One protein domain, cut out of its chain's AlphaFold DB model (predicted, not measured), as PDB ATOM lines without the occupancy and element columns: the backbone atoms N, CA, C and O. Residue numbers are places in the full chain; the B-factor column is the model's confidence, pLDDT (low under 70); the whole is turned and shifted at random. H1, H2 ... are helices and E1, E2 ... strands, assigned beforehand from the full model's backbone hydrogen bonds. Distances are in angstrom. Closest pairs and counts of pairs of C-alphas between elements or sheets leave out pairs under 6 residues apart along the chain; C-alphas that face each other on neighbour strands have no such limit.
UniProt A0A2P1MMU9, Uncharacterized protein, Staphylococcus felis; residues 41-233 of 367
ATOM      1  N   ILE A  41       8.906 -23.756 -11.480       91.06
ATOM      2  CA  ILE A  41       7.922 -24.725 -10.957       91.06
ATOM      3  C   ILE A  41       6.920 -25.231 -12.017       91.06
ATOM      4  O   ILE A  41       6.258 -26.248 -11.817       91.06
ATOM      5  N   ASN A  42       6.788 -24.526 -13.145       92.19
ATOM      6  CA  ASN A  42       5.963 -24.921 -14.289       92.19
ATOM      7  C   ASN A  42       6.755 -25.729 -15.339       92.19
ATOM      8  O   ASN A  42       6.149 -26.219 -16.290       92.19
ATOM      9  N   ASP A  43       8.077 -25.882 -15.194       92.19
ATOM     10  CA  ASP A  43       8.889 -26.757 -16.048       92.19
ATOM     11  C   ASP A  43       8.519 -28.220 -15.774       92.19
ATOM     12  O   ASP A  43       8.552 -28.666 -14.625       92.19
ATOM     13  N   GLU A  44       8.200 -28.981 -16.823       89.44
ATOM     14  CA  GLU A  44       7.863 -30.412 -16.752       89.44
ATOM     15  C   GLU A  44       8.953 -31.247 -16.058       89.44
ATOM     16  O   GLU A  44       8.670 -32.283 -15.457       89.44
ATOM     17  N   ASN A  45      10.205 -30.785 -16.112       90.19
ATOM     18  CA  ASN A  45      11.349 -31.430 -15.478       90.19
ATOM     19  C   ASN A  45      11.580 -31.010 -14.026       90.19
ATOM     20  O   ASN A  45      12.517 -31.544 -13.411       90.19
ATOM     21  N   SER A  46      10.799 -30.060 -13.508       94.06
ATOM     22  CA  SER A  46      10.906 -29.617 -12.123       94.06
ATOM     23  C   SER A  46      10.481 -30.716 -11.158       94.06
ATOM     24  O   SER A  46       9.663 -31.584 -11.484       94.06
ATOM     25  N   ILE A  47      11.018 -30.679  -9.939       96.25
ATOM     26  CA  ILE A  47      10.701 -31.696  -8.925       96.25
ATOM     27  C   ILE A  47       9.201 -31.709  -8.609       96.25
ATOM     28  O   ILE A  47       8.624 -32.778  -8.427       96.25
ATOM     29  N   ILE A  48       8.553 -30.541  -8.595       95.50
ATOM     30  CA  ILE A  48       7.117 -30.418  -8.312       95.50
ATOM     31  C   ILE A  48       6.270 -31.043  -9.428       95.50
ATOM     32  O   ILE A  48       5.347 -31.795  -9.120       95.50
ATOM     33  N   GLN A  49       6.593 -30.811 -10.705       94.62
ATOM     34  CA  GLN A  49       5.855 -31.440 -11.811       94.62
ATOM     35  C   GLN A  49       6.074 -32.956 -11.849       94.62
ATOM     36  O   GLN A  49       5.122 -33.723 -11.994       94.62
ATOM     37  N   LYS A  50       7.311 -33.422 -11.631       94.62
ATOM     38  CA  LYS A  50       7.602 -34.859 -11.493       94.62
ATOM     39  C   LYS A  50       6.828 -35.501 -10.343       94.62
ATOM     40  O   LYS A  50       6.300 -36.600 -10.498       94.62
ATOM     41  N   PHE A  51       6.752 -34.812  -9.205       95.25
ATOM     42  CA  PHE A  51       5.992 -35.246  -8.039       95.25
ATOM     43  C   PHE A  51       4.491 -35.363  -8.352       95.25
ATOM     44  O   PHE A  51       3.893 -36.395  -8.057       95.25
ATOM     45  N   LEU A  52       3.899 -34.358  -9.009       94.12
ATOM     46  CA  LEU A  52       2.489 -34.368  -9.423       94.12
ATOM     47  C   LEU A  52       2.159 -35.486 -10.419       94.12
ATOM     48  O   LEU A  52       1.067 -36.050 -10.374       94.12
ATOM     49  N   ASN A  53       3.118 -35.848 -11.270       92.06
ATOM     50  CA  ASN A  53       3.008 -36.963 -12.208       92.06
ATOM     51  C   ASN A  53       3.286 -38.336 -11.565       92.06
ATOM     52  O   ASN A  53       3.430 -39.325 -12.282       92.06
ATOM     53  N   ASN A  54       3.357 -38.414 -10.229       87.12
ATOM     54  CA  ASN A  54       3.627 -39.633  -9.466       87.12
ATOM     55  C   ASN A  54       4.915 -40.354  -9.906       87.12
ATOM     56  O   ASN A  54       4.955 -41.582  -9.975       87.12
ATOM     57  N   SER A  55       5.978 -39.604 -10.220       86.50
ATOM     58  CA  SER A  55       7.280 -40.206 -10.512       86.50
ATOM     59  C   SER A  55       7.804 -40.974  -9.291       86.50
ATOM     60  O   SER A  55       7.910 -40.429  -8.188       86.50
ATOM     61  N   ASN A  56       8.191 -42.230  -9.520       86.19
ATOM     62  CA  ASN A  56       8.839 -43.080  -8.519       86.19
ATOM     63  C   ASN A  56      10.250 -42.591  -8.143       86.19
ATOM     64  O   ASN A  56      10.806 -43.054  -7.152       86.19
ATOM     65  N   ASP A  57      10.807 -41.645  -8.902       91.19
ATOM     66  CA  ASP A  57      12.144 -41.090  -8.677       91.19
ATOM     67  C   ASP A  57      12.157 -40.005  -7.590       91.19
ATOM     68  O   ASP A  57      13.226 -39.514  -7.222       91.19
ATOM     69  N   ILE A  58      10.978 -39.599  -7.097       94.62
ATOM     70  CA  ILE A  58      10.841 -38.585  -6.051       94.62
ATOM     71  C   ILE A  58      10.580 -39.246  -4.699       94.62
ATOM     72  O   ILE A  58       9.482 -39.761  -4.452       94.62
ATOM     73  N   THR A  59      11.541 -39.160  -3.779       94.06
ATOM     74  CA  THR A  59      11.372 -39.589  -2.381       94.06
ATOM     75  C   THR A  59      10.980 -38.432  -1.466       94.06
ATOM     76  O   THR A  59      11.225 -37.266  -1.777       94.06
ATOM     77  N   ILE A  60      10.341 -38.764  -0.342       94.31
ATOM     78  CA  ILE A  60       9.942 -37.816   0.701       94.31
ATOM     79  C   ILE A  60      10.800 -38.058   1.935       94.31
ATOM     80  O   ILE A  60      10.814 -39.163   2.470       94.31
ATOM     81  N   GLU A  61      11.435 -36.999   2.417       95.50
ATOM     82  CA  GLU A  61      12.035 -36.922   3.746       95.50
ATOM     83  C   GLU A  61      11.248 -35.898   4.578       95.50
ATOM     84  O   GLU A  61      10.788 -34.878   4.053       95.50
ATOM     85  N   PHE A  62      11.068 -36.161   5.874       94.88
ATOM     86  CA  PHE A  62      10.260 -35.314   6.751       94.88
ATOM     87  C   PHE A  62      11.069 -34.790   7.931       94.88
ATOM     88  O   PHE A  62      11.618 -35.549   8.729       94.88
ATOM     89  N   TYR A  63      11.061 -33.469   8.083       94.62
ATOM     90  CA  TYR A  63      11.792 -32.769   9.125       94.62
ATOM     91  C   TYR A  63      10.861 -31.904   9.962       94.62
ATOM     92  O   TYR A  63       9.956 -31.237   9.460       94.62
ATOM     93  N   LEU A  64      11.142 -31.846  11.256       93.25
ATOM     94  CA  LEU A  64      10.678 -30.786  12.135       93.25
ATOM     95  C   LEU A  64      11.745 -29.700  12.222       93.25
ATOM     96  O   LEU A  64      12.932 -30.009  12.277       93.25
ATOM     97  N   LEU A  65      11.325 -28.438  12.284       92.00
ATOM     98  CA  LEU A  65      12.216 -27.280  12.295       92.00
ATOM     99  C   LEU A  65      11.825 -26.285  13.396       92.00
ATOM    100  O   LEU A  65      10.643 -26.030  13.667       92.00
ATOM    101  N   ARG A  66      12.838 -25.680  14.015       90.56
ATOM    102  CA  ARG A  66      12.720 -24.544  14.932       90.56
ATOM    103  C   ARG A  66      13.749 -23.480  14.581       90.56
ATOM    104  O   ARG A  66      14.891 -23.786  14.265       90.56
ATOM    105  N   ILE A  67      13.345 -22.226  14.743       87.50
ATOM    106  CA  ILE A  67      14.211 -21.058  14.595       87.50
ATOM    107  C   ILE A  67      14.747 -20.648  15.960       87.50
ATOM    108  O   ILE A  67      14.004 -20.564  16.949       87.50
ATOM    109  N   LEU A  68      16.040 -20.373  16.003       86.25
ATOM    110  CA  LEU A  68      16.758 -19.862  17.152       86.25
ATOM    111  C   LEU A  68      17.112 -18.393  16.921       86.25
ATOM    112  O   LEU A  68      17.552 -18.003  15.847       86.25
ATOM    113  N   LYS A  69      16.992 -17.577  17.970       74.62
ATOM    114  CA  LYS A  69      17.406 -16.163  17.943       74.62
ATOM    115  C   LYS A  69      18.917 -15.967  18.172       74.62
ATOM    116  O   LYS A  69      19.344 -14.869  18.507       74.62
ATOM    117  N   ASN A  70      19.721 -17.030  18.082       68.94
ATOM    118  CA  ASN A  70      21.157 -16.996  18.367       68.94
ATOM    119  C   ASN A  70      21.957 -16.835  17.063       68.94
ATOM    120  O   ASN A  70      21.670 -17.502  16.074       68.94
ATOM    121  N   GLN A  71      22.980 -15.978  17.061       59.31
ATOM    122  CA  GLN A  71      23.776 -15.669  15.867       59.31
ATOM    123  C   GLN A  71      24.586 -16.872  15.350       59.31
ATOM    124  O   GLN A  71      24.806 -16.980  14.145       59.31
ATOM    125  N   ASN A  72      24.982 -17.794  16.236       63.62
ATOM    126  CA  ASN A  72      25.832 -18.938  15.874       63.62
ATOM    127  C   ASN A  72      25.059 -20.116  15.269       63.62
ATOM    128  O   ASN A  72      25.611 -20.867  14.474       63.62
ATOM    129  N   LYS A  73      23.787 -20.286  15.642       74.81
ATOM    130  CA  LYS A  73      22.913 -21.352  15.145       74.81
ATOM    131  C   LYS A  73      21.520 -20.777  14.973       74.81
ATOM    132  O   LYS A  73      20.899 -20.402  15.963       74.81
ATOM    133  N   VAL A  74      21.065 -20.693  13.726       85.50
ATOM    134  CA  VAL A  74      19.784 -20.059  13.362       85.50
ATOM    135  C   VAL A  74      18.648 -21.081  13.326       85.50
ATOM    136  O   VAL A  74      17.511 -20.743  13.641       85.50
ATOM    137  N   TYR A  75      18.954 -22.344  13.016       91.56
ATOM    138  CA  TYR A  75      17.966 -23.405  12.853       91.56
ATOM    139  C   TYR A  75      18.355 -24.669  13.627       91.56
ATOM    140  O   TYR A  75      19.526 -25.038  13.702       91.56
ATOM    141  N   GLU A  76      17.357 -25.331  14.207       92.69
ATOM    142  CA  GLU A  76      17.445 -26.695  14.735       92.69
ATOM    143  C   GLU A  76      16.441 -27.568  14.000       92.69
ATOM    144  O   GLU A  76      15.283 -27.171  13.834       92.69
ATOM    145  N   THR A  77      16.866 -28.768  13.618       93.56
ATOM    146  CA  THR A  77      16.016 -29.732  12.922       93.56
ATOM    147  C   THR A  77      15.985 -31.070  13.642       93.56
ATOM    148  O   THR A  77      16.850 -31.375  14.470       93.56
ATOM    149  N   LEU A  78      14.953 -31.848  13.339       93.50
ATOM    150  CA  LEU A  78      14.846 -33.258  13.683       93.50
ATOM    151  C   LEU A  78      14.217 -33.980  12.498       93.50
ATOM    152  O   LEU A  78      13.066 -33.698  12.159       93.50
ATOM    153  N   GLU A  79      14.951 -34.903  11.895       94.94
ATOM    154  CA  GLU A  79      14.397 -35.839  10.922       94.94
ATOM    155  C   GLU A  79      13.515 -36.875  11.626       94.94
ATOM    156  O   GLU A  79      13.884 -37.411  12.675       94.94
ATOM    157  N   LEU A  80      12.340 -37.156  11.063       91.62
ATOM    158  CA  LEU A  80      11.480 -38.241  11.526       91.62
ATOM    159  C   LEU A  80      11.346 -39.292  10.431       91.62
ATOM    160  O   LEU A  80      10.889 -38.997   9.330       91.62
ATOM    161  N   SER A  81      11.656 -40.539  10.782       91.69
ATOM    162  CA  SER A  81      11.293 -41.688   9.958       91.69
ATOM    163  C   SER A  81       9.776 -41.846   9.968       91.69
ATOM    164  O   SER A  81       9.170 -41.938  11.040       91.69
ATOM    165  N   LEU A  82       9.169 -41.871   8.785       90.75
ATOM    166  CA  LEU A  82       7.733 -42.062   8.608       90.75
ATOM    167  C   LEU A  82       7.437 -43.495   8.159       90.75
ATOM    168  O   LEU A  82       8.238 -44.096   7.448       90.75
ATOM    169  N   GLU A  83       6.293 -44.025   8.587       93.44
ATOM    170  CA  GLU A  83       5.737 -45.271   8.051       93.44
ATOM    171  C   GLU A  83       5.156 -45.029   6.645       93.44
ATOM    172  O   GLU A  83       4.787 -43.899   6.300       93.44
ATOM    173  N   ASP A  84       5.091 -46.079   5.822       92.44
ATOM    174  CA  ASP A  84       4.708 -45.982   4.406       92.44
ATOM    175  C   ASP A  84       3.304 -45.389   4.202       92.44
ATOM    176  O   ASP A  84       3.089 -44.597   3.284       92.44
ATOM    177  N   ASP A  85       2.360 -45.705   5.091       93.25
ATOM    178  CA  ASP A  85       0.993 -45.178   5.056       93.25
ATOM    179  C   ASP A  85       0.949 -43.663   5.330       93.25
ATOM    180  O   ASP A  85       0.185 -42.925   4.701       93.25
ATOM    181  N   VAL A  86       1.816 -43.165   6.217       91.50
ATOM    182  CA  VAL A  86       1.981 -41.730   6.483       91.50
ATOM    183  C   VAL A  86       2.629 -41.029   5.290       91.50
ATOM    184  O   VAL A  86       2.227 -39.914   4.945       91.50
ATOM    185  N   ILE A  87       3.606 -41.667   4.638       92.62
ATOM    186  CA  ILE A  87       4.229 -41.148   3.411       92.62
ATOM    187  C   ILE A  87       3.185 -41.044   2.296       92.62
ATOM    188  O   ILE A  87       3.081 -40.000   1.650       92.62
ATOM    189  N   GLU A  88       2.380 -42.086   2.087       93.44
ATOM    190  CA  GLU A  88       1.307 -42.096   1.090       93.44
ATOM    191  C   GLU A  88       0.251 -41.020   1.387       93.44
ATOM    192  O   GLU A  88      -0.142 -40.255   0.502       93.44
ATOM    193  N   PHE A  89      -0.152 -40.881   2.651       93.69
ATOM    194  CA  PHE A  89      -1.052 -39.818   3.093       93.69
ATOM    195  C   PHE A  89      -0.499 -38.418   2.786       93.69
ATOM    196  O   PHE A  89      -1.218 -37.569   2.248       93.69
ATOM    197  N   LEU A  90       0.781 -38.175   3.087       93.06
ATOM    198  CA  LEU A  90       1.457 -36.914   2.782       93.06
ATOM    199  C   LEU A  90       1.516 -36.639   1.280       93.06
ATOM    200  O   LEU A  90       1.249 -35.505   0.875       93.06
ATOM    201  N   ARG A  91       1.810 -37.658   0.461       94.06
ATOM    202  CA  ARG A  91       1.787 -37.539  -1.004       94.06
ATOM    203  C   ARG A  91       0.426 -37.077  -1.490       94.06
ATOM    204  O   ARG A  91       0.335 -36.072  -2.187       94.06
ATOM    205  N   ASN A  92      -0.627 -37.764  -1.059       93.19
ATOM    206  CA  ASN A  92      -1.994 -37.473  -1.477       93.19
ATOM    207  C   ASN A  92      -2.427 -36.054  -1.089       93.19
ATOM    208  O   ASN A  92      -3.007 -35.341  -1.909       93.19
ATOM    209  N   ILE A  93      -2.114 -35.613   0.133       92.75
ATOM    210  CA  ILE A  93      -2.427 -34.248   0.575       92.75
ATOM    211  C   ILE A  93      -1.636 -33.210  -0.215       92.75
ATOM    212  O   ILE A  93      -2.224 -32.238  -0.686       92.75
ATOM    213  N   LEU A  94      -0.324 -33.392  -0.366       94.12
ATOM    214  CA  LEU A  94       0.509 -32.426  -1.076       94.12
ATOM    215  C   LEU A  94       0.094 -32.314  -2.547       94.12
ATOM    216  O   LEU A  94      -0.100 -31.200  -3.030       94.12
ATOM    217  N   SER A  95      -0.138 -33.439  -3.230       94.25
ATOM    218  CA  SER A  95      -0.636 -33.451  -4.609       94.25
ATOM    219  C   SER A  95      -1.990 -32.763  -4.726       94.25
ATOM    220  O   SER A  95      -2.204 -31.984  -5.652       94.25
ATOM    221  N   LYS A  96      -2.903 -32.995  -3.776       92.81
ATOM    222  CA  LYS A  96      -4.195 -32.304  -3.749       92.81
ATOM    223  C   LYS A  96      -4.016 -30.787  -3.625       92.81
ATOM    224  O   LYS A  96      -4.541 -30.061  -4.460       92.81
ATOM    225  N   ASN A  97      -3.248 -30.320  -2.640       91.06
ATOM    226  CA  ASN A  97      -3.029 -28.886  -2.412       91.06
ATOM    227  C   ASN A  97      -2.372 -28.200  -3.617       91.06
ATOM    228  O   ASN A  97      -2.742 -27.091  -3.982       91.06
ATOM    229  N   LEU A  98      -1.379 -28.851  -4.230       92.44
ATOM    230  CA  LEU A  98      -0.695 -28.328  -5.409       92.44
ATOM    231  C   LEU A  98      -1.648 -28.234  -6.606       92.44
ATOM    232  O   LEU A  98      -1.691 -27.196  -7.258       92.44
ATOM    233  N   ASN A  99      -2.453 -29.271  -6.859       91.88
ATOM    234  CA  ASN A  99      -3.438 -29.266  -7.942       91.88
ATOM    235  C   ASN A  99      -4.520 -28.190  -7.765       91.88
ATOM    236  O   ASN A  99      -4.974 -27.631  -8.757       91.88
ATOM    237  N   GLU A 100      -4.906 -27.856  -6.528       89.94
ATOM    238  CA  GLU A 100      -5.852 -26.762  -6.249       89.94
ATOM    239  C   GLU A 100      -5.328 -25.381  -6.696       89.94
ATOM    240  O   GLU A 100      -6.126 -24.483  -6.958       89.94
ATOM    241  N   LEU A 101      -4.009 -25.211  -6.841       87.19
ATOM    242  CA  LEU A 101      -3.377 -23.963  -7.299       87.19
ATOM    243  C   LEU A 101      -3.092 -23.930  -8.808       87.19
ATOM    244  O   LEU A 101      -2.615 -22.916  -9.325       87.19
ATOM    245  N   ILE A 102      -3.339 -25.031  -9.517       89.12
ATOM    246  CA  ILE A 102      -3.117 -25.119 -10.958       89.12
ATOM    247  C   ILE A 102      -4.358 -24.594 -11.682       89.12
ATOM    248  O   ILE A 102      -5.449 -25.152 -11.586       89.12
ATOM    249  N   GLN A 103      -4.176 -23.540 -12.474       82.44
ATOM    250  CA  GLN A 103      -5.204 -22.982 -13.347       82.44
ATOM    251  C   GLN A 103      -4.743 -23.091 -14.800       82.44
ATOM    252  O   GLN A 103      -3.622 -22.724 -15.140       82.44
ATOM    253  N   ASN A 104      -5.603 -23.606 -15.683       83.50
ATOM    254  CA  ASN A 104      -5.272 -23.829 -17.099       83.50
ATOM    255  C   ASN A 104      -3.992 -24.671 -17.311       83.50
ATOM    256  O   ASN A 104      -3.227 -24.426 -18.242       83.50
ATOM    257  N   GLY A 105      -3.753 -25.654 -16.435       84.06
ATOM    258  CA  GLY A 105      -2.618 -26.580 -16.527       84.06
ATOM    259  C   GLY A 105      -1.277 -26.030 -16.035       84.06
ATOM    260  O   GLY A 105      -0.272 -26.717 -16.182       84.06
ATOM    261  N   LYS A 106      -1.232 -24.823 -15.452       89.88
ATOM    262  CA  LYS A 106      -0.017 -24.247 -14.854       89.88
ATOM    263  C   LYS A 106      -0.298 -23.576 -13.511       89.88
ATOM    264  O   LYS A 106      -1.418 -23.146 -13.241       89.88
ATOM    265  N   PHE A 107       0.729 -23.444 -12.682       89.38
ATOM    266  CA  PHE A 107       0.689 -22.571 -11.515       89.38
ATOM    267  C   PHE A 107       0.626 -21.112 -11.967       89.38
ATOM    268  O   PHE A 107       1.429 -20.675 -12.794       89.38
ATOM    269  N   SER A 108      -0.303 -20.350 -11.390       86.31
ATOM    270  CA  SER A 108      -0.320 -18.894 -11.524       86.31
ATOM    271  C   SER A 108       0.744 -18.304 -10.601       86.31
ATOM    272  O   SER A 108       0.675 -18.486  -9.385       86.31
ATOM    273  N   ILE A 109       1.749 -17.633 -11.165       85.44
ATOM    274  CA  ILE A 109       2.880 -17.089 -10.410       85.44
ATOM    275  C   ILE A 109       2.908 -15.577 -10.576       85.44
ATOM    276  O   ILE A 109       2.884 -15.053 -11.689       85.44
ATOM    277  N   SER A 110       3.002 -14.872  -9.457       78.06
ATOM    278  CA  SER A 110       3.199 -13.429  -9.427       78.06
ATOM    279  C   SER A 110       4.472 -13.094  -8.660       78.06
ATOM    280  O   SER A 110       4.912 -13.850  -7.796       78.06
ATOM    281  N   SER A 111       5.103 -11.967  -8.977       74.31
ATOM    282  CA  SER A 111       6.185 -11.465  -8.130       74.31
ATOM    283  C   SER A 111       5.642 -11.176  -6.739       74.31
ATOM    284  O   SER A 111       4.558 -10.598  -6.615       74.31
ATOM    285  N   TYR A 112       6.391 -11.552  -5.701       73.38
ATOM    286  CA  TYR A 112       6.009 -11.215  -4.338       73.38
ATOM    287  C   TYR A 112       5.819  -9.703  -4.202       73.38
ATOM    288  O   TYR A 112       6.745  -8.914  -4.389       73.38
ATOM    289  N   ASN A 113       4.581  -9.316  -3.910       63.75
ATOM    290  CA  ASN A 113       4.192  -7.947  -3.642       63.75
ATOM    291  C   ASN A 113       3.696  -7.878  -2.197       63.75
ATOM    292  O   ASN A 113       2.793  -8.621  -1.811       63.75
ATOM    293  N   ASP A 114       4.261  -6.951  -1.424       53.47
ATOM    294  CA  ASP A 114       3.938  -6.692  -0.015       53.47
ATOM    295  C   ASP A 114       2.429  -6.485   0.248       53.47
ATOM    296  O   ASP A 114       1.980  -6.593   1.395       53.47
ATOM    297  N   GLU A 115       1.664  -6.163  -0.804       41.31
ATOM    298  CA  GLU A 115       0.293  -5.660  -0.752       41.31
ATOM    299  C   GLU A 115      -0.805  -6.686  -1.083       41.31
ATOM    300  O   GLU A 115      -1.936  -6.520  -0.623       41.31
ATOM    301  N   PHE A 116      -0.502  -7.735  -1.856       49.34
ATOM    302  CA  PHE A 116      -1.518  -8.652  -2.380       49.34
ATOM    303  C   PHE A 116      -1.029 -10.095  -2.385       49.34
ATOM    304  O   PHE A 116      -0.111 -10.452  -3.120       49.34
ATOM    305  N   HIS A 117      -1.720 -10.943  -1.628       50.41
ATOM    306  CA  HIS A 117      -1.879 -12.334  -2.023       50.41
ATOM    307  C   HIS A 117      -3.035 -12.388  -3.011       50.41
ATOM    308  O   HIS A 117      -4.161 -12.033  -2.662       50.41
ATOM    309  N   ILE A 118      -2.760 -12.745  -4.263       53.06
ATOM    310  CA  ILE A 118      -3.840 -13.112  -5.176       53.06
ATOM    311  C   ILE A 118      -4.204 -14.538  -4.777       53.06
ATOM    312  O   ILE A 118      -3.390 -15.446  -4.964       53.06
ATOM    313  N   ASN A 119      -5.394 -14.701  -4.188       54.12
ATOM    314  CA  ASN A 119      -5.979 -16.015  -3.930       54.12
ATOM    315  C   ASN A 119      -5.848 -16.852  -5.212       54.12
ATOM    316  O   ASN A 119      -6.124 -16.346  -6.299       54.12
ATOM    317  N   ASP A 120      -5.376 -18.088  -5.070       63.09
ATOM    318  CA  ASP A 120      -5.121 -19.024  -6.174       63.09
ATOM    319  C   ASP A 120      -3.850 -18.744  -7.009       63.09
ATOM    320  O   ASP A 120      -3.697 -19.273  -8.110       63.09
ATOM    321  N   SER A 121      -2.906 -17.943  -6.498       75.75
ATOM    322  CA  SER A 121      -1.568 -17.788  -7.092       75.75
ATOM    323  C   SER A 121      -0.444 -17.939  -6.065       75.75
ATOM    324  O   SER A 121      -0.638 -17.729  -4.868       75.75
ATOM    325  N   LEU A 122       0.753 -18.270  -6.548       85.06
ATOM    326  CA  LEU A 122       1.979 -18.286  -5.758       85.06
ATOM    327  C   LEU A 122       2.762 -16.994  -5.983       85.06
ATOM    328  O   LEU A 122       3.034 -16.599  -7.117       85.06
ATOM    329  N   ALA A 123       3.172 -16.354  -4.895       85.19
ATOM    330  CA  ALA A 123       4.098 -15.232  -4.955       85.19
ATOM    331  C   ALA A 123       5.546 -15.747  -5.002       85.19
ATOM    332  O   ALA A 123       5.882 -16.628  -4.218       85.19
ATOM    333  N   ASN A 124       6.415 -15.218  -5.867       88.44
ATOM    334  CA  ASN A 124       7.799 -15.689  -5.977       88.44
ATOM    335  C   ASN A 124       8.862 -14.684  -5.505       88.44
ATOM    336  O   ASN A 124       8.709 -13.468  -5.636       88.44
ATOM    337  N   ILE A 125       9.958 -15.221  -4.963       87.62
ATOM    338  CA  ILE A 125      11.206 -14.512  -4.659       87.62
ATOM    339  C   ILE A 125      12.368 -15.419  -5.071       87.62
ATOM    340  O   ILE A 125      12.462 -16.562  -4.626       87.62
ATOM    341  N   LYS A 126      13.296 -14.919  -5.886       90.19
ATOM    342  CA  LYS A 126      14.556 -15.624  -6.146       90.19
ATOM    343  C   LYS A 126      15.496 -15.399  -4.973       90.19
ATOM    344  O   LYS A 126      15.881 -14.265  -4.697       90.19
ATOM    345  N   LEU A 127      15.887 -16.472  -4.289       90.00
ATOM    346  CA  LEU A 127      16.726 -16.349  -3.096       90.00
ATOM    347  C   LEU A 127      18.084 -15.733  -3.432       90.00
ATOM    348  O   LEU A 127      18.595 -14.944  -2.657       90.00
ATOM    349  N   GLU A 128      18.657 -16.027  -4.599       88.12
ATOM    350  CA  GLU A 128      19.955 -15.473  -5.019       88.12
ATOM    351  C   GLU A 128      19.944 -13.945  -5.203       88.12
ATOM    352  O   GLU A 128      20.978 -13.298  -5.054       88.12
ATOM    353  N   GLU A 129      18.773 -13.353  -5.457       85.62
ATOM    354  CA  GLU A 129      18.594 -11.900  -5.564       85.62
ATOM    355  C   GLU A 129      18.408 -11.237  -4.182       85.62
ATOM    356  O   GLU A 129      18.488 -10.015  -4.059       85.62
ATOM    357  N   ASN A 130      18.208 -12.031  -3.121       85.50
ATOM    358  CA  ASN A 130      18.054 -11.567  -1.747       85.50
ATOM    359  C   ASN A 130      19.080 -12.237  -0.823       85.50
ATOM    360  O   ASN A 130      18.861 -13.327  -0.294       85.50
ATOM    361  N   ARG A 131      20.197 -11.543  -0.588       86.81
ATOM    362  CA  ARG A 131      21.325 -12.053   0.205       86.81
ATOM    363  C   ARG A 131      20.912 -12.575   1.589       86.81
ATOM    364  O   ARG A 131      21.407 -13.616   2.009       86.81
ATOM    365  N   GLU A 132      20.022 -11.875   2.288       86.12
ATOM    366  CA  GLU A 132      19.579 -12.261   3.632       86.12
ATOM    367  C   GLU A 132      18.811 -13.589   3.611       86.12
ATOM    368  O   GLU A 132      19.135 -14.513   4.360       86.12
ATOM    369  N   LEU A 133      17.832 -13.710   2.709       89.31
ATOM    370  CA  LEU A 133      17.069 -14.944   2.531       89.31
ATOM    371  C   LEU A 133      17.958 -16.091   2.043       89.31
ATOM    372  O   LEU A 133      17.813 -17.216   2.521       89.31
ATOM    373  N   HIS A 134      18.906 -15.814   1.144       92.25
ATOM    374  CA  HIS A 134      19.869 -16.801   0.662       92.25
ATOM    375  C   HIS A 134      20.716 -17.383   1.798       92.25
ATOM    376  O   HIS A 134      20.829 -18.601   1.938       92.25
ATOM    377  N   GLU A 135      21.297 -16.517   2.632       91.06
ATOM    378  CA  GLU A 135      22.108 -16.931   3.776       91.06
ATOM    379  C   GLU A 135      21.283 -17.734   4.786       91.06
ATOM    380  O   GLU A 135      21.740 -18.772   5.271       91.06
ATOM    381  N   LYS A 136      20.059 -17.286   5.095       91.44
ATOM    382  CA  LYS A 136      19.166 -17.995   6.018       91.44
ATOM    383  C   LYS A 136      18.729 -19.352   5.455       91.44
ATOM    384  O   LYS A 136      18.748 -20.334   6.193       91.44
ATOM    385  N   PHE A 137      18.427 -19.451   4.161       93.81
ATOM    386  CA  PHE A 137      18.109 -20.730   3.523       93.81
ATOM    387  C   PHE A 137      19.286 -21.710   3.556       93.81
ATOM    388  O   PHE A 137      19.088 -22.869   3.913       93.81
ATOM    389  N   ASN A 138      20.512 -21.258   3.273       92.69
ATOM    390  CA  ASN A 138      21.690 -22.125   3.365       92.69
ATOM    391  C   ASN A 138      21.884 -22.645   4.800       92.69
ATOM    392  O   ASN A 138      21.985 -23.852   4.998       92.69
ATOM    393  N   LYS A 139      21.789 -21.770   5.812       92.31
ATOM    394  CA  LYS A 139      21.848 -22.178   7.230       92.31
ATOM    395  C   LYS A 139      20.742 -23.166   7.612       92.31
ATOM    396  O   LYS A 139      20.969 -24.057   8.425       92.31
ATOM    397  N   MET A 140      19.540 -23.006   7.058       93.00
ATOM    398  CA  MET A 140      18.437 -23.948   7.260       93.00
ATOM    399  C   MET A 140      18.762 -25.309   6.637       93.00
ATOM    400  O   MET A 140      18.615 -26.329   7.306       93.00
ATOM    401  N   LYS A 141      19.248 -25.330   5.392       92.25
ATOM    402  CA  LYS A 141      19.622 -26.559   4.684       92.25
ATOM    403  C   LYS A 141      20.726 -27.322   5.418       92.25
ATOM    404  O   LYS A 141      20.588 -28.527   5.618       92.25
ATOM    405  N   ASP A 142      21.766 -26.623   5.863       91.56
ATOM    406  CA  ASP A 142      22.879 -27.216   6.614       91.56
ATOM    407  C   ASP A 142      22.378 -27.870   7.911       91.56
ATOM    408  O   ASP A 142      22.792 -28.975   8.271       91.56
ATOM    409  N   SER A 143      21.395 -27.241   8.565       91.88
ATOM    410  CA  SER A 143      20.848 -27.743   9.821       91.88
ATOM    411  C   SER A 143      20.110 -29.078   9.697       91.88
ATOM    412  O   SER A 143      20.001 -29.763  10.710       91.88
ATOM    413  N   PHE A 144      19.642 -29.501   8.510       89.75
ATOM    414  CA  PHE A 144      18.978 -30.806   8.324       89.75
ATOM    415  C   PHE A 144      19.883 -32.002   8.648       89.75
ATOM    416  O   PHE A 144      19.376 -33.078   8.943       89.75
ATOM    417  N   SER A 145      21.206 -31.810   8.672       85.50
ATOM    418  CA  SER A 145      22.167 -32.875   8.987       85.50
ATOM    419  C   SER A 145      22.512 -32.979  10.483       85.50
ATOM    420  O   SER A 145      23.233 -33.890  10.883       85.50
ATOM    421  N   GLU A 146      22.047 -32.048  11.326       82.75
ATOM    422  CA  GLU A 146      22.536 -31.906  12.707       82.75
ATOM    423  C   GLU A 146      21.665 -32.583  13.779       82.75
ATOM    424  O   GLU A 146      22.157 -32.819  14.882       82.75
ATOM    425  N   ASN A 147      20.385 -32.864  13.497       78.31
ATOM    426  CA  ASN A 147      19.436 -33.546  14.400       78.31
ATOM    427  C   ASN A 147      19.480 -33.078  15.875       78.31
ATOM    428  O   ASN A 147      19.637 -33.867  16.806       78.31
ATOM    429  N   GLY A 148      19.334 -31.768  16.096       79.94
ATOM    430  CA  GLY A 148      19.429 -31.140  17.422       79.94
ATOM    431  C   GLY A 148      18.096 -30.788  18.094       79.94
ATOM    432  O   GLY A 148      18.098 -30.290  19.218       79.94
ATOM    433  N   LEU A 149      16.958 -30.983  17.420       84.50
ATOM    434  CA  LEU A 149      15.645 -30.541  17.898       84.50
ATOM    435  C   LEU A 149      14.890 -31.639  18.662       84.50
ATOM    436  O   LEU A 149      14.937 -32.818  18.336       84.50
ATOM    437  N   THR A 150      14.081 -31.230  19.639       82.44
ATOM    438  CA  THR A 150      13.039 -32.075  20.246       82.44
ATOM    439  C   THR A 150      11.663 -31.728  19.675       82.44
ATOM    440  O   THR A 150      11.341 -30.539  19.580       82.44
ATOM    441  N   VAL A 151      10.804 -32.726  19.445       80.19
ATOM    442  CA  VAL A 151       9.444 -32.565  18.881       80.19
ATOM    443  C   VAL A 151       8.651 -31.417  19.523       80.19
ATOM    444  O   VAL A 151       8.131 -30.566  18.810       80.19
ATOM    445  N   LYS A 152       8.623 -31.314  20.861       77.50
ATOM    446  CA  LYS A 152       7.903 -30.269  21.622       77.50
ATOM    447  C   LYS A 152       8.226 -28.820  21.234       77.50
ATOM    448  O   LYS A 152       7.430 -27.914  21.496       77.50
ATOM    449  N   ASN A 153       9.414 -28.584  20.686       79.31
ATOM    450  CA  ASN A 153       9.924 -27.249  20.396       79.31
ATOM    451  C   ASN A 153       9.829 -26.881  18.908       79.31
ATOM    452  O   ASN A 153      10.141 -25.741  18.558       79.31
ATOM    453  N   ALA A 154       9.377 -27.806  18.057       87.19
ATOM    454  CA  ALA A 154       9.186 -27.554  16.638       87.19
ATOM    455  C   ALA A 154       8.133 -26.465  16.382       87.19
ATOM    456  O   ALA A 154       7.157 -26.302  17.117       87.19
ATOM    457  N   LYS A 155       8.356 -25.682  15.333       89.12
ATOM    458  CA  LYS A 155       7.435 -24.637  14.861       89.12
ATOM    459  C   LYS A 155       7.035 -24.829  13.411       89.12
ATOM    460  O   LYS A 155       6.002 -24.313  13.006       89.12
ATOM    461  N   PHE A 156       7.837 -25.574  12.666       92.06
ATOM    462  CA  PHE A 156       7.613 -25.857  11.265       92.06
ATOM    463  C   PHE A 156       7.827 -27.339  10.983       92.06
ATOM    464  O   PHE A 156       8.556 -28.024  11.705       92.06
ATOM    465  N   GLN A 157       7.198 -27.797   9.912       93.38
ATOM    466  CA  GLN A 157       7.485 -29.049   9.232       93.38
ATOM    467  C   GLN A 157       8.077 -28.708   7.872       93.38
ATOM    468  O   GLN A 157       7.622 -27.759   7.229       93.38
ATOM    469  N   ALA A 158       9.061 -29.482   7.439       95.00
ATOM    470  CA  ALA A 158       9.612 -29.412   6.099       95.00
ATOM    471  C   ALA A 158       9.539 -30.803   5.467       95.00
ATOM    472  O   ALA A 158      10.110 -31.761   5.987       95.00
ATOM    473  N   ILE A 159       8.825 -30.902   4.351       95.69
ATOM    474  CA  ILE A 159       8.852 -32.055   3.457       95.69
ATOM    475  C   ILE A 159       9.928 -31.767   2.420       95.69
ATOM    476  O   ILE A 159       9.797 -30.829   1.634       95.69
ATOM    477  N   LYS A 160      10.994 -32.558   2.415       96.44
ATOM    478  CA  LYS A 160      12.038 -32.487   1.398       96.44
ATOM    479  C   LYS A 160      11.744 -33.543   0.336       96.44
ATOM    480  O   LYS A 160      11.755 -34.738   0.613       96.44
ATOM    481  N   LEU A 161      11.439 -33.077  -0.869       96.69
ATOM    482  CA  LEU A 161      11.277 -33.893  -2.066       96.69
ATOM    483  C   LEU A 161      12.643 -34.048  -2.727       96.69
ATOM    484  O   LEU A 161      13.251 -33.042  -3.098       96.69
ATOM    485  N   VAL A 162      13.127 -35.277  -2.877       95.62
ATOM    486  CA  VAL A 162      14.448 -35.560  -3.455       95.62
ATOM    487  C   VAL A 162      14.280 -36.256  -4.797       95.62
ATOM    488  O   VAL A 162      13.676 -37.321  -4.859       95.62
ATOM    489  N   ASP A 163      14.824 -35.658  -5.857       94.75
ATOM    490  CA  ASP A 163      14.928 -36.293  -7.173       94.75
ATOM    491  C   ASP A 163      16.184 -37.162  -7.225       94.75
ATOM    492  O   ASP A 163      17.305 -36.655  -7.363       94.75
ATOM    493  N   GLN A 164      15.985 -38.477  -7.144       91.62
ATOM    494  CA  GLN A 164      17.068 -39.458  -7.109       91.62
ATOM    495  C   GLN A 164      17.912 -39.478  -8.390       91.62
ATOM    496  O   GLN A 164      19.049 -39.942  -8.367       91.62
ATOM    497  N   THR A 165      17.400 -38.948  -9.507       87.94
ATOM    498  CA  THR A 165      18.126 -38.940 -10.788       87.94
ATOM    499  C   THR A 165      19.097 -37.770 -10.931       87.94
ATOM    500  O   THR A 165      20.052 -37.856 -11.703       87.94
ATOM    501  N   LYS A 166      18.852 -36.661 -10.221       83.44
ATOM    502  CA  LYS A 166      19.578 -35.390 -10.399       83.44
ATOM    503  C   LYS A 166      20.286 -34.892  -9.139       83.44
ATOM    504  O   LYS A 166      20.948 -33.861  -9.224       83.44
ATOM    505  N   ASP A 167      20.121 -35.573  -8.004       84.75
ATOM    506  CA  ASP A 167      20.602 -35.135  -6.684       84.75
ATOM    507  C   ASP A 167      20.191 -33.685  -6.365       84.75
ATOM    508  O   ASP A 167      20.960 -32.830  -5.918       84.75
ATOM    509  N   LYS A 168      18.934 -33.374  -6.687       92.50
ATOM    510  CA  LYS A 168      18.312 -32.079  -6.423       92.50
ATOM    511  C   LYS A 168      17.181 -32.259  -5.425       92.50
ATOM    512  O   LYS A 168      16.561 -33.320  -5.352       92.50
ATOM    513  N   SER A 169      16.900 -31.208  -4.663       95.12
ATOM    514  CA  SER A 169      15.825 -31.233  -3.676       95.12
ATOM    515  C   SER A 169      14.962 -29.987  -3.748       95.12
ATOM    516  O   SER A 169      15.470 -28.885  -3.944       95.12
ATOM    517  N   CYS A 170      13.672 -30.196  -3.522       96.44
ATOM    518  CA  CYS A 170      12.666 -29.169  -3.314       96.44
ATOM    519  C   CYS A 170      12.140 -29.301  -1.879       96.44
ATOM    520  O   CYS A 170      12.059 -30.406  -1.343       96.44
ATOM    521  N   TYR A 171      11.808 -28.187  -1.240       96.88
ATOM    522  CA  TYR A 171      11.400 -28.145   0.161       96.88
ATOM    523  C   TYR A 171      10.015 -27.522   0.269       96.88
ATOM    524  O   TYR A 171       9.810 -26.398  -0.178       96.88
ATOM    525  N   VAL A 172       9.077 -28.227   0.891       96.69
ATOM    526  CA  VAL A 172       7.707 -27.767   1.131       96.69
ATOM    527  C   VAL A 172       7.509 -27.570   2.627       96.69
ATOM    528  O   VAL A 172       7.745 -28.488   3.411       96.69
ATOM    529  N   PHE A 173       7.072 -26.382   3.030       95.44
ATOM    530  CA  PHE A 173       7.009 -25.990   4.433       95.44
ATOM    531  C   PHE A 173       5.585 -25.793   4.934       95.44
ATOM    532  O   PHE A 173       4.716 -25.278   4.228       95.44
ATOM    533  N   TYR A 174       5.394 -26.154   6.202       93.31
ATOM    534  CA  TYR A 174       4.153 -25.977   6.947       93.31
ATOM    535  C   TYR A 174       4.468 -25.380   8.317       93.31
ATOM    536  O   TYR A 174       5.299 -25.902   9.062       93.31
ATOM    537  N   TYR A 175       3.785 -24.312   8.692       89.81
ATOM    538  CA  TYR A 175       3.791 -23.748  10.019       89.81
ATOM    539  C   TYR A 175       2.899 -24.590  10.915       89.81
ATOM    540  O   TYR A 175       1.693 -24.747  10.715       89.81
ATOM    541  N   GLN A 176       3.509 -25.108  11.969       79.00
ATOM    542  CA  GLN A 176       2.835 -25.914  12.954       79.00
ATOM    543  C   GLN A 176       2.834 -25.186  14.294       79.00
ATOM    544  O   GLN A 176       3.788 -25.233  15.078       79.00
ATOM    545  N   ALA A 177       1.694 -24.591  14.634       64.31
ATOM    546  CA  ALA A 177       1.408 -24.268  16.022       64.31
ATOM    547  C   ALA A 177       1.202 -25.585  16.794       64.31
ATOM    548  O   ALA A 177       0.102 -26.138  16.818       64.31
ATOM    549  N   LEU A 178       2.266 -26.134  17.396       61.38
ATOM    550  CA  LEU A 178       2.156 -27.328  18.237       61.38
ATOM    551  C   LEU A 178       1.073 -27.127  19.304       61.38
ATOM    552  O   LEU A 178       1.143 -26.195  20.114       61.38
ATOM    553  N   LYS A 179       0.098 -28.043  19.347       59.53
ATOM    554  CA  LYS A 179      -0.860 -28.130  20.449       59.53
ATOM    555  C   LYS A 179      -0.126 -28.695  21.660       59.53
ATOM    556  O   LYS A 179      -0.079 -29.904  21.858       59.53
ATOM    557  N   LYS A 180       0.476 -27.814  22.464       54.56
ATOM    558  CA  LYS A 180       1.039 -28.199  23.762       54.56
ATOM    559  C   LYS A 180      -0.074 -28.844  24.588       54.56
ATOM    560  O   LYS A 180      -1.108 -28.216  24.819       54.56
ATOM    561  N   THR A 181       0.142 -30.064  25.062       51.00
ATOM    562  CA  THR A 181      -0.599 -30.574  26.215       51.00
ATOM    563  C   THR A 181      -0.234 -29.668  27.388       51.00
ATOM    564  O   THR A 181       0.902 -29.645  27.864       51.00
ATOM    565  N   LEU A 182      -1.164 -28.794  27.780       55.38
ATOM    566  CA  LEU A 182      -0.981 -27.981  28.977       55.38
ATOM    567  C   LEU A 182      -0.916 -28.930  30.179       55.38
ATOM    568  O   LEU A 182      -1.554 -29.981  30.177       55.38
ATOM    569  N   THR A 183      -0.191 -28.556  31.231       56.69
ATOM    570  CA  THR A 183      -0.088 -29.361  32.466       56.69
ATOM    571  C   THR A 183      -1.453 -29.710  33.075       56.69
ATOM    572  O   THR A 183      -1.563 -30.700  33.789       56.69
ATOM    573  N   ASN A 184      -2.502 -28.948  32.747       57.59
ATOM    574  CA  ASN A 184      -3.885 -29.162  33.173       57.59
ATOM    575  C   ASN A 184      -4.846 -29.653  32.064       57.59
ATOM    576  O   ASN A 184      -6.038 -29.785  32.332       57.59
ATOM    577  N   LYS A 185      -4.381 -29.916  30.831       59.16
ATOM    578  CA  LYS A 185      -5.218 -30.421  29.724       59.16
ATOM    579  C   LYS A 185      -4.500 -31.522  28.945       59.16
ATOM    580  O   LYS A 185      -3.470 -31.280  28.317       59.16
ATOM    581  N   LYS A 186      -5.084 -32.722  28.930       61.62
ATOM    582  CA  LYS A 186      -4.608 -33.848  28.120       61.62
ATOM    583  C   LYS A 186      -5.406 -33.955  26.827       61.62
ATOM    584  O   LYS A 186      -6.616 -33.745  26.820       61.62
ATOM    585  N   LEU A 187      -4.714 -34.281  25.741       67.50
ATOM    586  CA  LEU A 187      -5.344 -34.635  24.476       67.50
ATOM    587  C   LEU A 187      -5.682 -36.125  24.515       67.50
ATOM    588  O   LEU A 187      -4.917 -36.921  25.058       67.50
ATOM    589  N   GLY A 188      -6.827 -36.496  23.961       64.12
ATOM    590  CA  GLY A 188      -7.216 -37.886  23.768       64.12
ATOM    591  C   GLY A 188      -7.672 -38.089  22.335       64.12
ATOM    592  O   GLY A 188      -8.138 -37.143  21.697       64.12
ATOM    593  N   PHE A 189      -7.533 -39.310  21.836       68.44
ATOM    594  CA  PHE A 189      -8.186 -39.730  20.602       68.44
ATOM    595  C   PHE A 189      -9.132 -40.887  20.907       68.44
ATOM    596  O   PHE A 189      -8.880 -41.706  21.796       68.44
ATOM    597  N   ILE A 190     -10.236 -40.922  20.168       68.94
ATOM    598  CA  ILE A 190     -11.158 -42.049  20.141       68.94
ATOM    599  C   ILE A 190     -10.864 -42.765  18.835       68.94
ATOM    600  O   ILE A 190     -11.070 -42.203  17.762       68.94
ATOM    601  N   ASN A 191     -10.353 -43.985  18.931       60.47
ATOM    602  CA  ASN A 191     -10.349 -44.898  17.803       60.47
ATOM    603  C   ASN A 191     -11.194 -46.096  18.223       60.47
ATOM    604  O   ASN A 191     -10.887 -46.703  19.249       60.47
ATOM    605  N   SER A 192     -12.262 -46.366  17.463       52.94
ATOM    606  CA  SER A 192     -13.102 -47.564  17.613       52.94
ATOM    607  C   SER A 192     -13.478 -47.851  19.081       52.94
ATOM    608  O   SER A 192     -12.948 -48.754  19.728       52.94
ATOM    609  N   GLU A 193     -14.362 -46.999  19.618       69.12
ATOM    610  CA  GLU A 193     -15.005 -47.082  20.950       69.12
ATOM    611  C   GLU A 193     -14.091 -46.965  22.186       69.12
ATOM    612  O   GLU A 193     -14.584 -46.763  23.294       69.12
ATOM    613  N   ASN A 194     -12.767 -46.980  22.022       64.62
ATOM    614  CA  ASN A 194     -11.824 -46.871  23.130       64.62
ATOM    615  C   ASN A 194     -11.205 -45.472  23.222       64.62
ATOM    616  O   ASN A 194     -10.575 -44.975  22.285       64.62
ATOM    617  N   TYR A 195     -11.340 -44.847  24.393       71.12
ATOM    618  CA  TYR A 195     -10.697 -43.574  24.705       71.12
ATOM    619  C   TYR A 195      -9.269 -43.800  25.209       71.12
ATOM    620  O   TYR A 195      -9.059 -44.475  26.221       71.12
ATOM    621  N   LYS A 196      -8.276 -43.199  24.543       72.31
ATOM    622  CA  LYS A 196      -6.882 -43.202  25.010       72.31
ATOM    623  C   LYS A 196      -6.384 -41.780  25.232       72.31
ATOM    624  O   LYS A 196      -6.410 -40.946  24.330       72.31
ATOM    625  N   LEU A 197      -5.890 -41.524  26.445       71.69
ATOM    626  CA  LEU A 197      -5.161 -40.300  26.767       71.69
ATOM    627  C   LEU A 197      -3.774 -40.336  26.130       71.69
ATOM    628  O   LEU A 197      -3.037 -41.313  26.263       71.69
ATOM    629  N   VAL A 198      -3.395 -39.231  25.503       71.00
ATOM    630  CA  VAL A 198      -2.075 -39.060  24.911       71.00
ATOM    631  C   VAL A 198      -1.154 -38.387  25.918       71.00
ATOM    632  O   VAL A 198      -1.323 -37.220  26.264       71.00
ATOM    633  N   ASN A 199      -0.163 -39.143  26.389       63.69
ATOM    634  CA  ASN A 199       0.889 -38.659  27.290       63.69
ATOM    635  C   ASN A 199       2.205 -38.342  26.542       63.69
ATOM    636  O   ASN A 199       3.247 -38.215  27.177       63.69
ATOM    637  N   LYS A 200       2.172 -38.257  25.206       69.31
ATOM    638  CA  LYS A 200       3.323 -37.958  24.337       69.31
ATOM    639  C   LYS A 200       3.091 -36.660  23.559       69.31
ATOM    640  O   LYS A 200       1.949 -36.217  23.428       69.31
ATOM    641  N   ASP A 201       4.167 -36.069  23.044       71.69
ATOM    642  CA  ASP A 201       4.065 -34.938  22.124       71.69
ATOM    643  C   ASP A 201       3.357 -35.385  20.836       71.69
ATOM    644  O   ASP A 201       3.688 -36.420  20.259       71.69
ATOM    645  N   LEU A 202       2.361 -34.609  20.410       73.56
ATOM    646  CA  LEU A 202       1.613 -34.852  19.181       73.56
ATOM    647  C   LEU A 202       2.025 -33.853  18.114       73.56
ATOM    648  O   LEU A 202       2.056 -32.643  18.359       73.56
ATOM    649  N   ILE A 203       2.236 -34.367  16.907       78.81
ATOM    650  CA  ILE A 203       2.345 -33.552  15.706       78.81
ATOM    651  C   ILE A 203       1.085 -33.700  14.856       78.81
ATOM    652  O   ILE A 203       0.493 -34.771  14.780       78.81
ATOM    653  N   LYS A 204       0.645 -32.598  14.248       80.12
ATOM    654  CA  LYS A 204      -0.430 -32.591  13.256       80.12
ATOM    655  C   LYS A 204       0.248 -32.604  11.899       80.12
ATOM    656  O   LYS A 204       0.891 -31.617  11.580       80.12
ATOM    657  N   ILE A 205       0.102 -33.676  11.139       82.75
ATOM    658  CA  ILE A 205       0.666 -33.795   9.793       82.75
ATOM    659  C   ILE A 205      -0.424 -33.459   8.760       82.75
ATOM    660  O   ILE A 205      -1.591 -33.802   8.960       82.75
ATOM    661  N   GLY A 206      -0.046 -32.771   7.681       77.75
ATOM    662  CA  GLY A 206      -0.943 -32.355   6.598       77.75
ATOM    663  C   GLY A 206      -1.604 -30.986   6.806       77.75
ATOM    664  O   GLY A 206      -1.308 -30.255   7.753       77.75
ATOM    665  N   GLY A 207      -2.535 -30.645   5.913       84.06
ATOM    666  CA  GLY A 207      -3.060 -29.286   5.737       84.06
ATOM    667  C   GLY A 207      -2.516 -28.649   4.460       84.06
ATOM    668  O   GLY A 207      -1.773 -29.299   3.728       84.06
ATOM    669  N   PHE A 208      -2.906 -27.405   4.183       87.75
ATOM    670  CA  PHE A 208      -2.385 -26.649   3.043       87.75
ATOM    671  C   PHE A 208      -0.949 -26.186   3.330       87.75
ATOM    672  O   PHE A 208      -0.634 -25.872   4.477       87.75
ATOM    673  N   PHE A 209      -0.068 -26.209   2.329       91.81
ATOM    674  CA  PHE A 209       1.325 -25.791   2.512       91.81
ATOM    675  C   PHE A 209       1.438 -24.268   2.571       91.81
ATOM    676  O   PHE A 209       0.627 -23.556   1.987       91.81
ATOM    677  N   ASP A 210       2.473 -23.759   3.231       91.81
ATOM    678  CA  ASP A 210       2.652 -22.316   3.366       91.81
ATOM    679  C   ASP A 210       3.603 -21.734   2.322       91.81
ATOM    680  O   ASP A 210       3.360 -20.655   1.784       91.81
ATOM    681  N   PHE A 211       4.701 -22.426   2.028       93.75
ATOM    682  CA  PHE A 211       5.641 -22.021   0.986       93.75
ATOM    683  C   PHE A 211       6.499 -23.200   0.513       93.75
ATOM    684  O   PHE A 211       6.629 -24.214   1.199       93.75
ATOM    685  N   ILE A 212       7.077 -23.054  -0.677       96.00
ATOM    686  CA  ILE A 212       7.922 -24.037  -1.355       96.00
ATOM    687  C   ILE A 212       9.233 -23.357  -1.742       96.00
ATOM    688  O   ILE A 212       9.218 -22.213  -2.182       96.00
ATOM    689  N   ILE A 213      10.361 -24.044  -1.611       96.38
ATOM    690  CA  ILE A 213      11.636 -23.623  -2.199       96.38
ATOM    691  C   ILE A 213      12.058 -24.704  -3.178       96.38
ATOM    692  O   ILE A 213      12.334 -25.832  -2.765       96.38
ATOM    693  N   ASP A 214      12.075 -24.364  -4.463       95.25
ATOM    694  CA  ASP A 214      12.418 -25.312  -5.518       95.25
ATOM    695  C   ASP A 214      13.931 -25.569  -5.607       95.25
ATOM    696  O   ASP A 214      14.767 -24.944  -4.942       95.25
ATOM    697  N   GLU A 215      14.297 -26.497  -6.482       94.50
ATOM    698  CA  GLU A 215      15.682 -26.868  -6.736       94.50
ATOM    699  C   GLU A 215      16.534 -25.762  -7.382       94.50
ATOM    700  O   GLU A 215      17.762 -25.872  -7.416       94.50
ATOM    701  N   ASN A 216      15.903 -24.702  -7.892       93.44
ATOM    702  CA  ASN A 216      16.552 -23.529  -8.473       93.44
ATOM    703  C   ASN A 216      16.641 -22.370  -7.465       93.44
ATOM    704  O   ASN A 216      17.006 -21.256  -7.840       93.44
ATOM    705  N   LYS A 217      16.350 -22.633  -6.181       94.00
ATOM    706  CA  LYS A 217      16.354 -21.650  -5.088       94.00
ATOM    707  C   LYS A 217      15.371 -20.502  -5.330       94.00
ATOM    708  O   LYS A 217      15.628 -19.353  -4.952       94.00
ATOM    709  N   VAL A 218      14.237 -20.809  -5.946       94.25
ATOM    710  CA  VAL A 218      13.091 -19.913  -6.044       94.25
ATOM    711  C   VAL A 218      12.117 -20.268  -4.935       94.25
ATOM    712  O   VAL A 218      11.648 -21.399  -4.815       94.25
ATOM    713  N   LEU A 219      11.837 -19.279  -4.096       93.25
ATOM    714  CA  LEU A 219      10.835 -19.357  -3.053       93.25
ATOM    715  C   LEU A 219       9.472 -19.005  -3.653       93.25
ATOM    716  O   LEU A 219       9.301 -17.918  -4.199       93.25
ATOM    717  N   TYR A 220       8.508 -19.902  -3.489       93.25
ATOM    718  CA  TYR A 220       7.105 -19.744  -3.841       93.25
ATOM    719  C   TYR A 220       6.265 -19.690  -2.565       93.25
ATOM    720  O   TYR A 220       6.263 -20.621  -1.769       93.25
ATOM    721  N   ILE A 221       5.549 -18.594  -2.352       89.94
ATOM    722  CA  ILE A 221       4.856 -18.261  -1.111       89.94
ATOM    723  C   ILE A 221       3.358 -18.389  -1.360       89.94
ATOM    724  O   ILE A 221       2.815 -17.662  -2.194       89.94
ATOM    725  N   HIS A 222       2.700 -19.269  -0.610       87.44
ATOM    726  CA  HIS A 222       1.242 -19.350  -0.513       87.44
ATOM    727  C   HIS A 222       0.715 -18.576   0.709       87.44
ATOM    728  O   HIS A 222      -0.304 -17.906   0.630       87.44
ATOM    729  N   ALA A 223       1.445 -18.595   1.826       84.31
ATOM    730  CA  ALA A 223       1.111 -17.866   3.044       84.31
ATOM    731  C   ALA A 223       2.309 -17.009   3.504       84.31
ATOM    732  O   ALA A 223       3.325 -17.555   3.943       84.31
ATOM    733  N   PRO A 224       2.222 -15.661   3.457       80.31
ATOM    734  CA  PRO A 224       3.355 -14.792   3.774       80.31
ATOM    735  C   PRO A 224       3.843 -14.917   5.204       80.31
ATOM    736  O   PRO A 224       5.040 -15.016   5.420       80.31
ATOM    737  N   ARG A 225       2.927 -14.926   6.181       81.75
ATOM    738  CA  ARG A 225       3.299 -14.881   7.602       81.75
ATOM    739  C   ARG A 225       4.154 -16.084   8.020       81.75
ATOM    740  O   ARG A 225       5.216 -15.866   8.590       81.75
ATOM    741  N   PRO A 226       3.757 -17.337   7.732       87.19
ATOM    742  CA  PRO A 226       4.618 -18.502   7.928       87.19
ATOM    743  C   PRO A 226       6.007 -18.368   7.307       87.19
ATOM    744  O   PRO A 226       6.991 -18.682   7.971       87.19
ATOM    745  N   PHE A 227       6.095 -17.882   6.067       87.94
ATOM    746  CA  PHE A 227       7.366 -17.622   5.398       87.94
ATOM    747  C   PHE A 227       8.194 -16.564   6.149       87.94
ATOM    748  O   PHE A 227       9.356 -16.805   6.473       87.94
ATOM    749  N   GLU A 228       7.597 -15.422   6.484       85.62
ATOM    750  CA  GLU A 228       8.261 -14.347   7.225       85.62
ATOM    751  C   GLU A 228       8.784 -14.843   8.562       85.62
ATOM    752  O   GLU A 228       9.917 -14.554   8.927       85.62
ATOM    753  N   TRP A 229       7.996 -15.648   9.269       86.50
ATOM    754  CA  TRP A 229       8.435 -16.263  10.509       86.50
ATOM    755  C   TRP A 229       9.578 -17.241  10.271       86.50
ATOM    756  O   TRP A 229      10.548 -17.159  11.010       86.50
ATOM    757  N   ALA A 230       9.498 -18.110   9.252       89.44
ATOM    758  CA  ALA A 230      10.522 -19.104   8.900       89.44
ATOM    759  C   ALA A 230      11.905 -18.492   8.636       89.44
ATOM    760  O   ALA A 230      12.932 -19.114   8.920       89.44
ATOM    761  N   PHE A 231      11.926 -17.268   8.119       88.19
ATOM    762  CA  PHE A 231      13.145 -16.554   7.773       88.19
ATOM    763  C   PHE A 231      13.373 -15.300   8.604       88.19
ATOM    764  O   PHE A 231      14.286 -14.562   8.273       88.19
ATOM    765  N   ASP A 232      12.599 -15.026   9.657       82.75
ATOM    766  CA  ASP A 232      12.654 -13.747  10.391       82.75
ATOM    767  C   ASP A 232      12.736 -12.541   9.426       82.75
ATOM    768  O   ASP A 232      13.634 -11.707   9.507       82.75
ATOM    769  N   TYR A 233      11.885 -12.559   8.395       79.88
ATOM    770  CA  TYR A 233      11.968 -11.699   7.215       79.88
ATOM    771  C   TYR A 233      10.971 -10.541   7.320       79.88
ATOM    772  O   TYR A 233       9.991 -10.468   6.584       79.88
TER     773      TYR A 233
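AT A GLANCE: This is residues 41 to 233 of the 367 residues of an uncharacterized protein of Staphylococcus felis (UniProt A0A2P1MMU9). One strongly twisted sheet of eight strands makes the body's core, with H3 and H4 packing on one face, H1 lying across E5 and H2 only grazing the sheet. A separate hairpin, E7 and E8, sits far out at the end of two long links, and its residues 190 to 195 stick out. The printed part has 193 residues, with four named helices and ten named strands in the order H1 E1 E2 H2 E3 E4 H3 E5 E6 E7 E8 E9 E10 H4; the class is mixed, helices and strands. The large sheet is mixed, in the order E2 E1 E5 E6 E9 E10 E4 E3. The whole is compact, with a radius of gyration of the C-alphas of 17.4 A and spans of 48 by 41 by 36 A.

HOW THE PARTS SIT: Begin at H1, residues 47 to 52, on the large sheet at a height of 8.8 A; it runs across the strands, at 69 degrees on the local plane to E5, residues 156 to 163. Next, E1, residues 58 to 67, and E2, residues 75 to 79, form an antiparallel hairpin, with N 64 and O 78 2.8 A apart. H2, residues 84 to 100, touches H1 with residues 95 to 99 alone, about perpendicular at 87 degrees; the closest C-alphas, of Leu 52 and Ser 95, are 5.8 A apart. E3, residues 109 to 111, is parallel to E4, residues 122 to 126, with N 124 and O 110 2.8 A apart. H3, residues 131 to 143, is on the sheet at a height of 6.3 A; its closest C-alphas to E2 are those of Met 140 and Tyr 75, 5.6 A apart. E5 is antiparallel to E1, N 61 and O 160 2.9 A apart, and forms a hairpin with E6, residues 168 to 175, N 159 and O 172 2.8 A apart. E7, residues 187 to 191, and E8, residues 194 to 198, form a hairpin, N 198 and O 187 2.8 A apart; E6 and E7 are apart. E9, residues 211 to 213, is antiparallel to E6, N 213 and O 171 2.8 A apart, and forms a hairpin with E10, residues 218 to 221, N 220 and O 212 2.7 A apart. E10 is antiparallel to E4, N 221 and O 123 2.7 A apart. H4, residues 224 to 231, is on the same face as H3, giving two layers, helices on one face of a sheet. H3, with residues 133 to 137 alone, only just touches H4, with 3 pairs of C-alphas within 8 A; the closest, of Lys 136 and Phe 231, are 6.4 A apart. In H1, H2, H3 and H4 every O i to N i+4 pair is within hydrogen-bond range.

IN THESE COORDINATES: Find C-alpha 47 at (10.701, -31.696, -8.925), where H1 begins. E1 runs 27.3 A from C-alpha 58, H2 24.4 A from C-alpha 84 and H3 18.4 A from C-alpha 131. E5 is 22.4 A long and E6 23.5 A. H4 ends at C-alpha 231, (13.145, -16.554, 7.773).

THE WHOLE: Look at Glu 129 and Glu 193 for the two C-alphas farthest apart, 55.4 A. The printed part has no cut; the links H3 to E5, E6 to E7 and E8 to E9 are long. The mean pLDDT of the printed part is 84.1, and it is under 70 at residues 70 to 72, 113 to 120, 177 to 194 and 199 to 200.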